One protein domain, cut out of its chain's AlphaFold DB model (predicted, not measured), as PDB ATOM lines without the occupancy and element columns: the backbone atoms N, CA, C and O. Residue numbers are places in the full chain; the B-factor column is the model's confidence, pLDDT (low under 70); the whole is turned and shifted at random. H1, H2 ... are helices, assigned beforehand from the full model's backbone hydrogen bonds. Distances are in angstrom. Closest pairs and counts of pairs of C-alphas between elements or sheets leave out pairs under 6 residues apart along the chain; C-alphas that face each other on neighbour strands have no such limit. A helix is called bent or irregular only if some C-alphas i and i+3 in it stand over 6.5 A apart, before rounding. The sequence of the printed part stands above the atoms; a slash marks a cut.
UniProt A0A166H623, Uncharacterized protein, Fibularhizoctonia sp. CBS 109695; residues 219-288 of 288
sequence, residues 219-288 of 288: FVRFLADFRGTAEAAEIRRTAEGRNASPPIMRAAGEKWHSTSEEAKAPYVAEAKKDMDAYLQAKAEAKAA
ATOM      1  N   PHE A 219       7.101  53.401 -73.875       94.12
ATOM      2  CA  PHE A 219       7.301  53.765 -75.281       94.12
ATOM      3  C   PHE A 219       7.060  55.253 -75.558       94.12
ATOM      4  O   PHE A 219       7.762  55.841 -76.369       94.12
ATOM      5  N   VAL A 220       6.080  55.892 -74.911       94.38
ATOM      6  CA  VAL A 220       5.803  57.325 -75.127       94.38
ATOM      7  C   VAL A 220       6.923  58.197 -74.553       94.38
ATOM      8  O   VAL A 220       7.223  59.237 -75.141       94.38
ATOM      9  N   ARG A 221       7.572  57.763 -73.464       92.44
ATOM     10  CA  ARG A 221       8.793  58.402 -72.943       92.44
ATOM     11  C   ARG A 221       9.938  58.270 -73.949       92.44
ATOM     12  O   ARG A 221      10.460  59.281 -74.401       92.44
ATOM     13  N   PHE A 222      10.207  57.054 -74.422       94.75
ATOM     14  CA  PHE A 222      11.184  56.825 -75.492       94.75
ATOM     15  C   PHE A 222      10.879  57.633 -76.762       94.75
ATOM     16  O   PHE A 222      11.778  58.180 -77.386       94.75
ATOM     17  N   LEU A 223       9.608  57.753 -77.149       93.94
ATOM     18  CA  LEU A 223       9.187  58.541 -78.305       93.94
ATOM     19  C   LEU A 223       9.511  60.029 -78.121       93.94
ATOM     20  O   LEU A 223       9.822  60.705 -79.101       93.94
ATOM     21  N   ALA A 224       9.401  60.556 -76.898       93.12
ATOM     22  CA  ALA A 224       9.768  61.936 -76.599       93.12
ATOM     23  C   ALA A 224      11.269  62.161 -76.831       93.12
ATOM     24  O   ALA A 224      11.630  63.107 -77.532       93.12
ATOM     25  N   ASP A 225      12.105  61.233 -76.370       92.62
ATOM     26  CA  ASP A 225      13.557  61.297 -76.559       92.62
ATOM     27  C   ASP A 225      13.946  61.060 -78.020       92.62
ATOM     28  O   ASP A 225      14.731  61.813 -78.598       92.62
ATOM     29  N   PHE A 226      13.310  60.089 -78.680       92.94
ATOM     30  CA  PHE A 226      13.505  59.808 -80.100       92.94
ATOM     31  C   PHE A 226      13.170  61.023 -80.959       92.94
ATOM     32  O   PHE A 226      13.908  61.339 -81.890       92.94
ATOM     33  N   ARG A 227      12.102  61.760 -80.631       90.94
ATOM     34  CA  ARG A 227      11.773  63.015 -81.320       90.94
ATOM     35  C   ARG A 227      12.903  64.038 -81.215       90.94
ATOM     36  O   ARG A 227      13.037  64.830 -82.140       90.94
ATOM     37  N   GLY A 228      13.709  64.028 -80.154       91.12
ATOM     38  CA  GLY A 228      14.882  64.894 -80.001       91.12
ATOM     39  C   GLY A 228      16.096  64.491 -80.846       91.12
ATOM     40  O   GLY A 228      17.006  65.297 -81.021       91.12
ATOM     41  N   THR A 229      16.122  63.277 -81.403       92.50
ATOM     42  CA  THR A 229      17.280  62.766 -82.151       92.50
ATOM     43  C   THR A 229      17.402  63.355 -83.560       92.50
ATOM     44  O   THR A 229      16.419  63.778 -84.176       92.50
ATOM     45  N   ALA A 230      18.624  63.325 -84.105       89.25
ATOM     46  CA  ALA A 230      18.911  63.752 -85.476       89.25
ATOM     47  C   ALA A 230      18.107  62.959 -86.525       89.25
ATOM     48  O   ALA A 230      17.676  63.524 -87.525       89.25
ATOM     49  N   GLU A 231      17.829  61.683 -86.254       88.19
ATOM     50  CA  GLU A 231      17.013  60.807 -87.098       88.19
ATOM     51  C   GLU A 231      15.569  61.326 -87.223       88.19
ATOM     52  O   GLU A 231      15.053  61.514 -88.324       88.19
ATOM     53  N   ALA A 232      14.928  61.678 -86.103       88.50
ATOM     54  CA  ALA A 232      13.594  62.276 -86.129       88.50
ATOM     55  C   ALA A 232      13.584  63.703 -86.705       88.50
ATOM     56  O   ALA A 232      12.553  64.161 -87.205       88.50
ATOM     57  N   ALA A 233      14.701  64.431 -86.619       88.62
ATOM     58  CA  ALA A 233      14.850  65.723 -87.281       88.62
ATOM     59  C   ALA A 233      14.937  65.567 -88.807       88.62
ATOM     60  O   ALA A 233      14.332  66.361 -89.524       88.62
ATOM     61  N   GLU A 234      15.616  64.533 -89.301       87.50
ATOM     62  CA  GLU A 234      15.705  64.239 -90.734       87.50
ATOM     63  C   GLU A 234      14.362  63.777 -91.303       87.50
ATOM     64  O   GLU A 234      13.915  64.280 -92.333       87.50
ATOM     65  N   ILE A 235      13.633  62.923 -90.578       87.50
ATOM     66  CA  ILE A 235      12.266  62.537 -90.962       87.50
ATOM     67  C   ILE A 235      11.346  63.768 -91.018       87.50
ATOM     68  O   ILE A 235      10.467  63.847 -91.869       87.50
ATOM     69  N   ARG A 236      11.542  64.766 -90.145       87.50
ATOM     70  CA  ARG A 236      10.778  66.026 -90.204       87.50
ATOM     71  C   ARG A 236      11.118  66.892 -91.408       87.50
ATOM     72  O   ARG A 236      10.227  67.583 -91.887       87.50
ATOM     73  N   ARG A 237      12.372  66.878 -91.857       86.50
ATOM     74  CA  ARG A 237      12.817  67.622 -93.043       86.50
ATOM     75  C   ARG A 237      12.314  66.980 -94.332       86.50
ATOM     76  O   ARG A 237      11.879  67.689 -95.228       86.50
ATOM     77  N   THR A 238      12.364  65.653 -94.396       85.12
ATOM     78  CA  THR A 238      11.991  64.859 -95.579       85.12
ATOM     79  C   THR A 238      10.493  64.598 -95.688       85.12
ATOM     80  O   THR A 238       9.991  64.360 -96.783       85.12
ATOM     81  N   ALA A 239       9.747  64.651 -94.580       83.12
ATOM     82  CA  ALA A 239       8.299  64.511 -94.616       83.12
ATOM     83  C   ALA A 239       7.655  65.710 -95.328       83.12
ATOM     84  O   ALA A 239       7.620  66.826 -94.810       83.12
ATOM     85  N   GLU A 240       7.082  65.459 -96.500       67.31
ATOM     86  CA  GLU A 240       6.343  66.462 -97.258       67.31
ATOM     87  C   GLU A 240       5.086  66.925 -96.487       67.31
ATOM     88  O   GLU A 240       4.169  66.154 -96.180       67.31
ATOM     89  N   GLY A 241       5.030  68.221 -96.162       69.50
ATOM     90  CA  GLY A 241       3.873  68.880 -95.549       69.50
ATOM     91  C   GLY A 241       3.800  68.828 -94.014       69.50
ATOM     92  O   GLY A 241       4.738  68.485 -93.305       69.50
ATOM     93  N   ARG A 242       2.639  69.199 -93.451       69.38
ATOM     94  CA  ARG A 242       2.423  69.326 -91.987       69.38
ATOM     95  C   ARG A 242       2.303  67.987 -91.232       69.38
ATOM     96  O   ARG A 242       2.002  67.984 -90.041       69.38
ATOM     97  N   ASN A 243       2.533  66.856 -91.901       78.88
ATOM     98  CA  ASN A 243       2.234  65.514 -91.401       78.88
ATOM     99  C   ASN A 243       3.499  64.666 -91.184       78.88
ATOM    100  O   ASN A 243       3.534  63.495 -91.546       78.88
ATOM    101  N   ALA A 244       4.522  65.222 -90.534       85.00
ATOM    102  CA  ALA A 244       5.724  64.467 -90.166       85.00
ATOM    103  C   ALA A 244       5.506  63.483 -88.996       85.00
ATOM    104  O   ALA A 244       6.332  62.611 -88.744       85.00
ATOM    105  N   SER A 245       4.393  63.581 -88.260       87.38
ATOM    106  CA  SER A 245       4.170  62.730 -87.082       87.38
ATOM    107  C   SER A 245       4.024  61.231 -87.405       87.38
ATOM    108  O   SER A 245       4.632  60.442 -86.683       87.38
ATOM    109  N   PRO A 246       3.244  60.790 -88.415       91.56
ATOM    110  CA  PRO A 246       3.138  59.370 -88.753       91.56
ATOM    111  C   PRO A 246       4.467  58.676 -89.104       91.56
ATOM    112  O   PRO A 246       4.707  57.618 -88.522       91.56
ATOM    113  N   PRO A 247       5.348  59.210 -89.979       91.12
ATOM    114  CA  PRO A 247       6.616  58.541 -90.282       91.12
ATOM    115  C   PRO A 247       7.554  58.480 -89.068       91.12
ATOM    116  O   PRO A 247       8.137  57.430 -88.822       91.12
ATOM    117  N   ILE A 248       7.610  59.531 -88.236       91.75
ATOM    118  CA  ILE A 248       8.392  59.511 -86.983       91.75
ATOM    119  C   ILE A 248       7.896  58.408 -86.047       91.75
ATOM    120  O   ILE A 248       8.704  57.707 -85.450       91.75
ATOM    121  N   MET A 249       6.574  58.243 -85.900       92.44
ATOM    122  CA  MET A 249       6.036  57.192 -85.031       92.44
ATOM    123  C   MET A 249       6.342  55.784 -85.549       92.44
ATOM    124  O   MET A 249       6.555  54.895 -84.729       92.44
ATOM    125  N   ARG A 250       6.386  55.576 -86.873       93.12
ATOM    126  CA  ARG A 250       6.782  54.282 -87.452       93.12
ATOM    127  C   ARG A 250       8.254  53.977 -87.182       93.12
ATOM    128  O   ARG A 250       8.531  52.950 -86.577       93.12
ATOM    129  N   ALA A 251       9.155  54.905 -87.512       93.19
ATOM    130  CA  ALA A 251      10.592  54.743 -87.268       93.19
ATOM    131  C   ALA A 251      10.906  54.537 -85.775       93.19
ATOM    132  O   ALA A 251      11.662  53.643 -85.402       93.19
ATOM    133  N   ALA A 252      10.253  55.303 -84.894       94.31
ATOM    134  CA  ALA A 252      10.378  55.113 -83.452       94.31
ATOM    135  C   ALA A 252       9.890  53.728 -83.006       94.31
ATOM    136  O   ALA A 252      10.509  53.110 -82.146       94.31
ATOM    137  N   GLY A 253       8.779  53.242 -83.568       93.81
ATOM    138  CA  GLY A 253       8.251  51.910 -83.281       93.81
ATOM    139  C   GLY A 253       9.215  50.805 -83.704       93.81
ATOM    140  O   GLY A 253       9.504  49.916 -82.909       93.81
ATOM    141  N   GLU A 254       9.768  50.893 -84.911       94.25
ATOM    142  CA  GLU A 254      10.780  49.956 -85.418       94.25
ATOM    143  C   GLU A 254      12.024  49.952 -84.526       94.25
ATOM    144  O   GLU A 254      12.467  48.896 -84.078       94.25
ATOM    145  N   LYS A 255      12.529  51.132 -84.155       93.00
ATOM    146  CA  LYS A 255      13.673  51.263 -83.247       93.00
ATOM    147  C   LYS A 255      13.374  50.738 -81.844       93.00
ATOM    148  O   LYS A 255      14.214  50.085 -81.228       93.00
ATOM    149  N   TRP A 256      12.169  50.978 -81.332       93.94
ATOM    150  CA  TRP A 256      11.738  50.408 -80.061       93.94
ATOM    151  C   TRP A 256      11.655  48.885 -80.139       93.94
ATOM    152  O   TRP A 256      12.079  48.212 -79.215       93.94
ATOM    153  N   HIS A 257      11.175  48.290 -81.225       92.94
ATOM    154  CA  HIS A 257      11.164  46.831 -81.334       92.94
ATOM    155  C   HIS A 257      12.571  46.235 -81.494       92.94
ATOM    156  O   HIS A 257      12.831  45.193 -80.900       92.94
ATOM    157  N   SER A 258      13.486  46.930 -82.174       92.56
ATOM    158  CA  SER A 258      14.871  46.487 -82.399       92.56
ATOM    159  C   SER A 258      15.836  46.741 -81.232       92.56
ATOM    160  O   SER A 258      16.944  46.214 -81.232       92.56
ATOM    161  N   THR A 259      15.460  47.557 -80.244       90.38
ATOM    162  CA  THR A 259      16.293  47.804 -79.053       90.38
ATOM    163  C   THR A 259      16.197  46.645 -78.063       90.38
ATOM    164  O   THR A 259      15.136  46.038 -77.895       90.38
ATOM    165  N   SER A 260      17.307  46.339 -77.389       92.38
ATOM    166  CA  SER A 260      17.354  45.288 -76.373       92.38
ATOM    167  C   SER A 260      16.570  45.685 -75.112       92.38
ATOM    168  O   SER A 260      16.235  46.859 -74.907       92.38
ATOM    169  N   GLU A 261      16.222  44.710 -74.273       89.62
ATOM    170  CA  GLU A 261      15.424  44.960 -73.065       89.62
ATOM    171  C   GLU A 261      16.167  45.828 -72.045       89.62
ATOM    172  O   GLU A 261      15.544  46.627 -71.349       89.62
ATOM    173  N   GLU A 262      17.497  45.772 -72.027       90.31
ATOM    174  CA  GLU A 262      18.350  46.575 -71.150       90.31
ATOM    175  C   GLU A 262      18.261  48.064 -71.502       90.31
ATOM    176  O   GLU A 262      18.135  48.907 -70.616       90.31
ATOM    177  N   ALA A 263      18.234  48.399 -72.795       89.88
ATOM    178  CA  ALA A 263      18.047  49.776 -73.252       89.88
ATOM    179  C   ALA A 263      16.630  50.305 -72.947       89.88
ATOM    180  O   ALA A 263      16.425  51.512 -72.807       89.88
ATOM    181  N   LYS A 264      15.646  49.405 -72.819       93.00
ATOM    182  CA  LYS A 264      14.253  49.728 -72.463       93.00
ATOM    183  C   LYS A 264      14.025  49.797 -70.958       93.00
ATOM    184  O   LYS A 264      13.106  50.492 -70.523       93.00
ATOM    185  N   ALA A 265      14.834  49.093 -70.169       93.75
ATOM    186  CA  ALA A 265      14.726  49.003 -68.719       93.75
ATOM    187  C   ALA A 265      14.573  50.363 -68.010       93.75
ATOM    188  O   ALA A 265      13.644  50.470 -67.203       93.75
ATOM    189  N   PRO A 266      15.364  51.419 -68.314       93.81
ATOM    190  CA  PRO A 266      15.175  52.724 -67.673       93.81
ATOM    191  C   PRO A 266      13.789  53.313 -67.965       93.81
ATOM    192  O   PRO A 266      13.078  53.712 -67.043       93.81
ATOM    193  N   TYR A 267      13.334  53.260 -69.220       94.44
ATOM    194  CA  TYR A 267      12.009  53.750 -69.610       94.44
ATOM    195  C   TYR A 267      10.871  52.965 -68.957       94.44
ATOM    196  O   TYR A 267       9.833  53.532 -68.618       94.44
ATOM    197  N   VAL A 268      11.039  51.650 -68.794       94.50
ATOM    198  CA  VAL A 268      10.060  50.790 -68.118       94.50
ATOM    199  C   VAL A 268      10.018  51.088 -66.621       94.50
ATOM    200  O   VAL A 268       8.928  51.165 -66.059       94.50
ATOM    201  N   ALA A 269      11.170  51.281 -65.975       94.81
ATOM    202  CA  ALA A 269      11.247  51.604 -64.555       94.81
ATOM    203  C   ALA A 269      10.614  52.968 -64.245       94.81
ATOM    204  O   ALA A 269       9.812  53.075 -63.320       94.81
ATOM    205  N   GLU A 270      10.913  53.996 -65.041       93.19
ATOM    206  CA  GLU A 270      10.301  55.322 -64.893       93.19
ATOM    207  C   GLU A 270       8.796  55.297 -65.158       93.19
ATOM    208  O   GLU A 270       8.025  55.830 -64.366       93.19
ATOM    209  N   ALA A 271       8.353  54.620 -66.222       94.62
ATOM    210  CA  ALA A 271       6.928  54.513 -66.518       94.62
ATOM    211  C   ALA A 271       6.156  53.778 -65.414       94.62
ATOM    212  O   ALA A 271       5.016  54.140 -65.136       94.62
ATOM    213  N   LYS A 272       6.761  52.771 -64.767       94.62
ATOM    214  CA  LYS A 272       6.169  52.111 -63.593       94.62
ATOM    215  C   LYS A 272       6.023  53.087 -62.428       94.62
ATOM    216  O   LYS A 272       4.919  53.231 -61.922       94.62
ATOM    217  N   LYS A 273       7.082  53.830 -62.088       94.50
ATOM    218  CA  LYS A 273       7.039  54.848 -61.022       94.50
ATOM    219  C   LYS A 273       5.950  55.896 -61.266       94.50
ATOM    220  O   LYS A 273       5.167  56.181 -60.366       94.50
ATOM    221  N   ASP A 274       5.863  56.427 -62.483       93.38
ATOM    222  CA  ASP A 274       4.834  57.406 -62.845       93.38
ATOM    223  C   ASP A 274       3.424  56.804 -62.775       93.38
ATOM    224  O   ASP A 274       2.477  57.466 -62.351       93.38
ATOM    225  N   MET A 275       3.264  55.545 -63.198       93.75
ATOM    226  CA  MET A 275       1.989  54.831 -63.110       93.75
ATOM    227  C   MET A 275       1.577  54.592 -61.658       93.75
ATOM    228  O   MET A 275       0.407  54.786 -61.337       93.75
ATOM    229  N   ASP A 276       2.512  54.221 -60.789       94.56
ATOM    230  CA  ASP A 276       2.253  54.012 -59.366       94.56
ATOM    231  C   ASP A 276       1.850  55.330 -58.696       94.56
ATOM    232  O   ASP A 276       0.815  55.388 -58.030       94.56
ATOM    233  N   ALA A 277       2.573  56.421 -58.974       93.75
ATOM    234  CA  ALA A 277       2.215  57.762 -58.514       93.75
ATOM    235  C   ALA A 277       0.834  58.206 -59.033       93.75
ATOM    236  O   ALA A 277       0.034  58.784 -58.300       93.75
ATOM    237  N   TYR A 278       0.506  57.892 -60.290       94.31
ATOM    238  CA  TYR A 278      -0.815  58.158 -60.864       94.31
ATOM    239  C   TYR A 278      -1.929  57.371 -60.166       94.31
ATOM    240  O   TYR A 278      -3.011  57.910 -59.926       94.31
ATOM    241  N   LEU A 279      -1.690  56.094 -59.856       93.94
ATOM    242  CA  LEU A 279      -2.650  55.250 -59.147       93.94
ATOM    243  C   LEU A 279      -2.852  55.724 -57.706       93.94
ATOM    244  O   LEU A 279      -3.997  55.758 -57.257       93.94
ATOM    245  N   GLN A 280      -1.783  56.145 -57.027       93.69
ATOM    246  CA  GLN A 280      -1.839  56.755 -55.695       93.69
ATOM    247  C   GLN A 280      -2.651  58.053 -55.717       93.69
ATOM    248  O   GLN A 280      -3.673  58.132 -55.041       93.69
ATOM    249  N   ALA A 281      -2.305  59.006 -56.588       92.25
ATOM    250  CA  ALA A 281      -3.041  60.264 -56.716       92.25
ATOM    251  C   ALA A 281      -4.524  60.037 -57.068       92.25
ATOM    252  O   ALA A 281      -5.411  60.752 -56.606       92.25
ATOM    253  N   LYS A 282      -4.826  59.011 -57.874       92.44
ATOM    254  CA  LYS A 282      -6.206  58.622 -58.195       92.44
ATOM    255  C   LYS A 282      -6.938  57.997 -57.005       92.44
ATOM    256  O   LYS A 282      -8.148  58.184 -56.896       92.44
ATOM    257  N   ALA A 283      -6.248  57.233 -56.164       92.44
ATOM    258  CA  ALA A 283      -6.819  56.676 -54.943       92.44
ATOM    259  C   ALA A 283      -7.127  57.788 -53.931       92.44
ATOM    260  O   ALA A 283      -8.235  57.825 -53.403       92.44
ATOM    261  N   GLU A 284      -6.205  58.736 -53.752       92.19
ATOM    262  CA  GLU A 284      -6.384  59.921 -52.903       92.19
ATOM    263  C   GLU A 284      -7.551  60.790 -53.382       92.19
ATOM    264  O   GLU A 284      -8.450  61.095 -52.605       92.19
ATOM    265  N   ALA A 285      -7.621  61.095 -54.682       88.75
ATOM    266  CA  ALA A 285      -8.718  61.879 -55.257       88.75
ATOM    267  C   ALA A 285     -10.085  61.172 -55.228       88.75
ATOM    268  O   ALA A 285     -11.102  61.814 -55.461       88.75
ATOM    269  N   LYS A 286     -10.123  59.848 -55.021       87.50
ATOM    270  CA  LYS A 286     -11.370  59.095 -54.808       87.50
ATOM    271  C   LYS A 286     -11.778  59.080 -53.329       87.50
ATOM    272  O   LYS A 286     -12.950  58.860 -53.039       87.50
ATOM    273  N   ALA A 287     -10.809  59.200 -52.424       87.31
ATOM    274  CA  ALA A 287     -11.036  59.213 -50.983       87.31
ATOM    275  C   ALA A 287     -11.428  60.606 -50.459       87.31
ATOM    276  O   ALA A 287     -12.120  60.678 -49.446       87.31
ATOM    277  N   ALA A 288     -10.983  61.669 -51.137       76.75
ATOM    278  CA  ALA A 288     -11.421  63.052 -50.933       76.75
ATOM    279  C   ALA A 288     -12.813  63.308 -51.533       76.75
ATOM    280  O   ALA A 288     -13.565  64.096 -50.918       76.75
TER     281      ALA A 288
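Overview. This is residues 219 to 288 of the 288 residues of an uncharacterized protein of Fibularhizoctonia sp. CBS 109695 (UniProt A0A166H623). What shape does the printed part make? H3 and H4 make a wide V, with H1 in its opening and H2 packed on H3; the long H4 is an arm, and its residues 272 to 287, with Ala 288, stick out from the rest. What is it built of? The printed part has 70 residues with four named helices, H1, H2, H3 and H4 in chain order, and no named strand, and its class is all helix. How large is it? It is only just loose, close to extended, with a radius of gyration of the C-alphas of 16.2 A, and its flat outline spans 50 by 31 by 15 A.

Arrangement. What touches H1, residues 219 to 228? It touches H3, residues 245 to 258, at Leu 223 and Ala 252, whose C-alphas are the closest at 6.3 A, with a steep tilt of 65 degrees, opposite ways. It also touches residues 267 to 271 alone of H4, residues 261 to 287; the closest C-alphas, of Arg 221 and Tyr 267, are 6.6 A apart, and the tilt is a steep 61 degrees, opposite ways. Where is H2, residues 230 to 238? H2 and H3 form a helical hairpin, opposite ways at a shallow tilt of 34 degrees, only just short of steep; H2 touches residues 247 to 248 alone of H3, and the closest C-alphas, of Ala 232 and Ile 248, are 6.0 A apart. H1 and H2 are close but not clearly touching, about perpendicular at 73 degrees, with the C-alphas of Phe 226 and Ala 232 the closest at 6.5 A. Which helices are apart? H2 and H4 are apart, and H3 and H4 only just, with their closest C-alphas 8.0 A from each other. Are the backbones helical throughout? Every O i to N i+4 pair is within hydrogen-bond range in H1, H2 and H3, and 21 of 23 are in H4.

Along the chain. Where does the first helix begin? H1 begins at C-alpha 219, at (7.301, 53.765, -75.281). How long are the helices? From first to last C-alpha, H1 measures 14.3 A, H2 12.3 A, H3 20.0 A and H4 37.3 A. Where does H4 end, and is it straight? It ends at C-alpha 287, at (-11.036, 59.213, -50.983). It has a kink of 29 degrees near residue 268 and is only just irregular, with C-alphas 263 and 266 lying 6.9 A apart.

Size, cuts and confidence. How far does it reach? The two C-alphas farthest apart, of Thr 238 and Ala 287, are 50.5 A apart. Are there cuts or long links? The printed part has no cut; the links H1 to H2 and H3 to H4 are tight, and H2 to H3 is short. Where is confidence low? Residues 240 to 242 of the model are under 70 in pLDDT, and the mean of the printed part is 90.3.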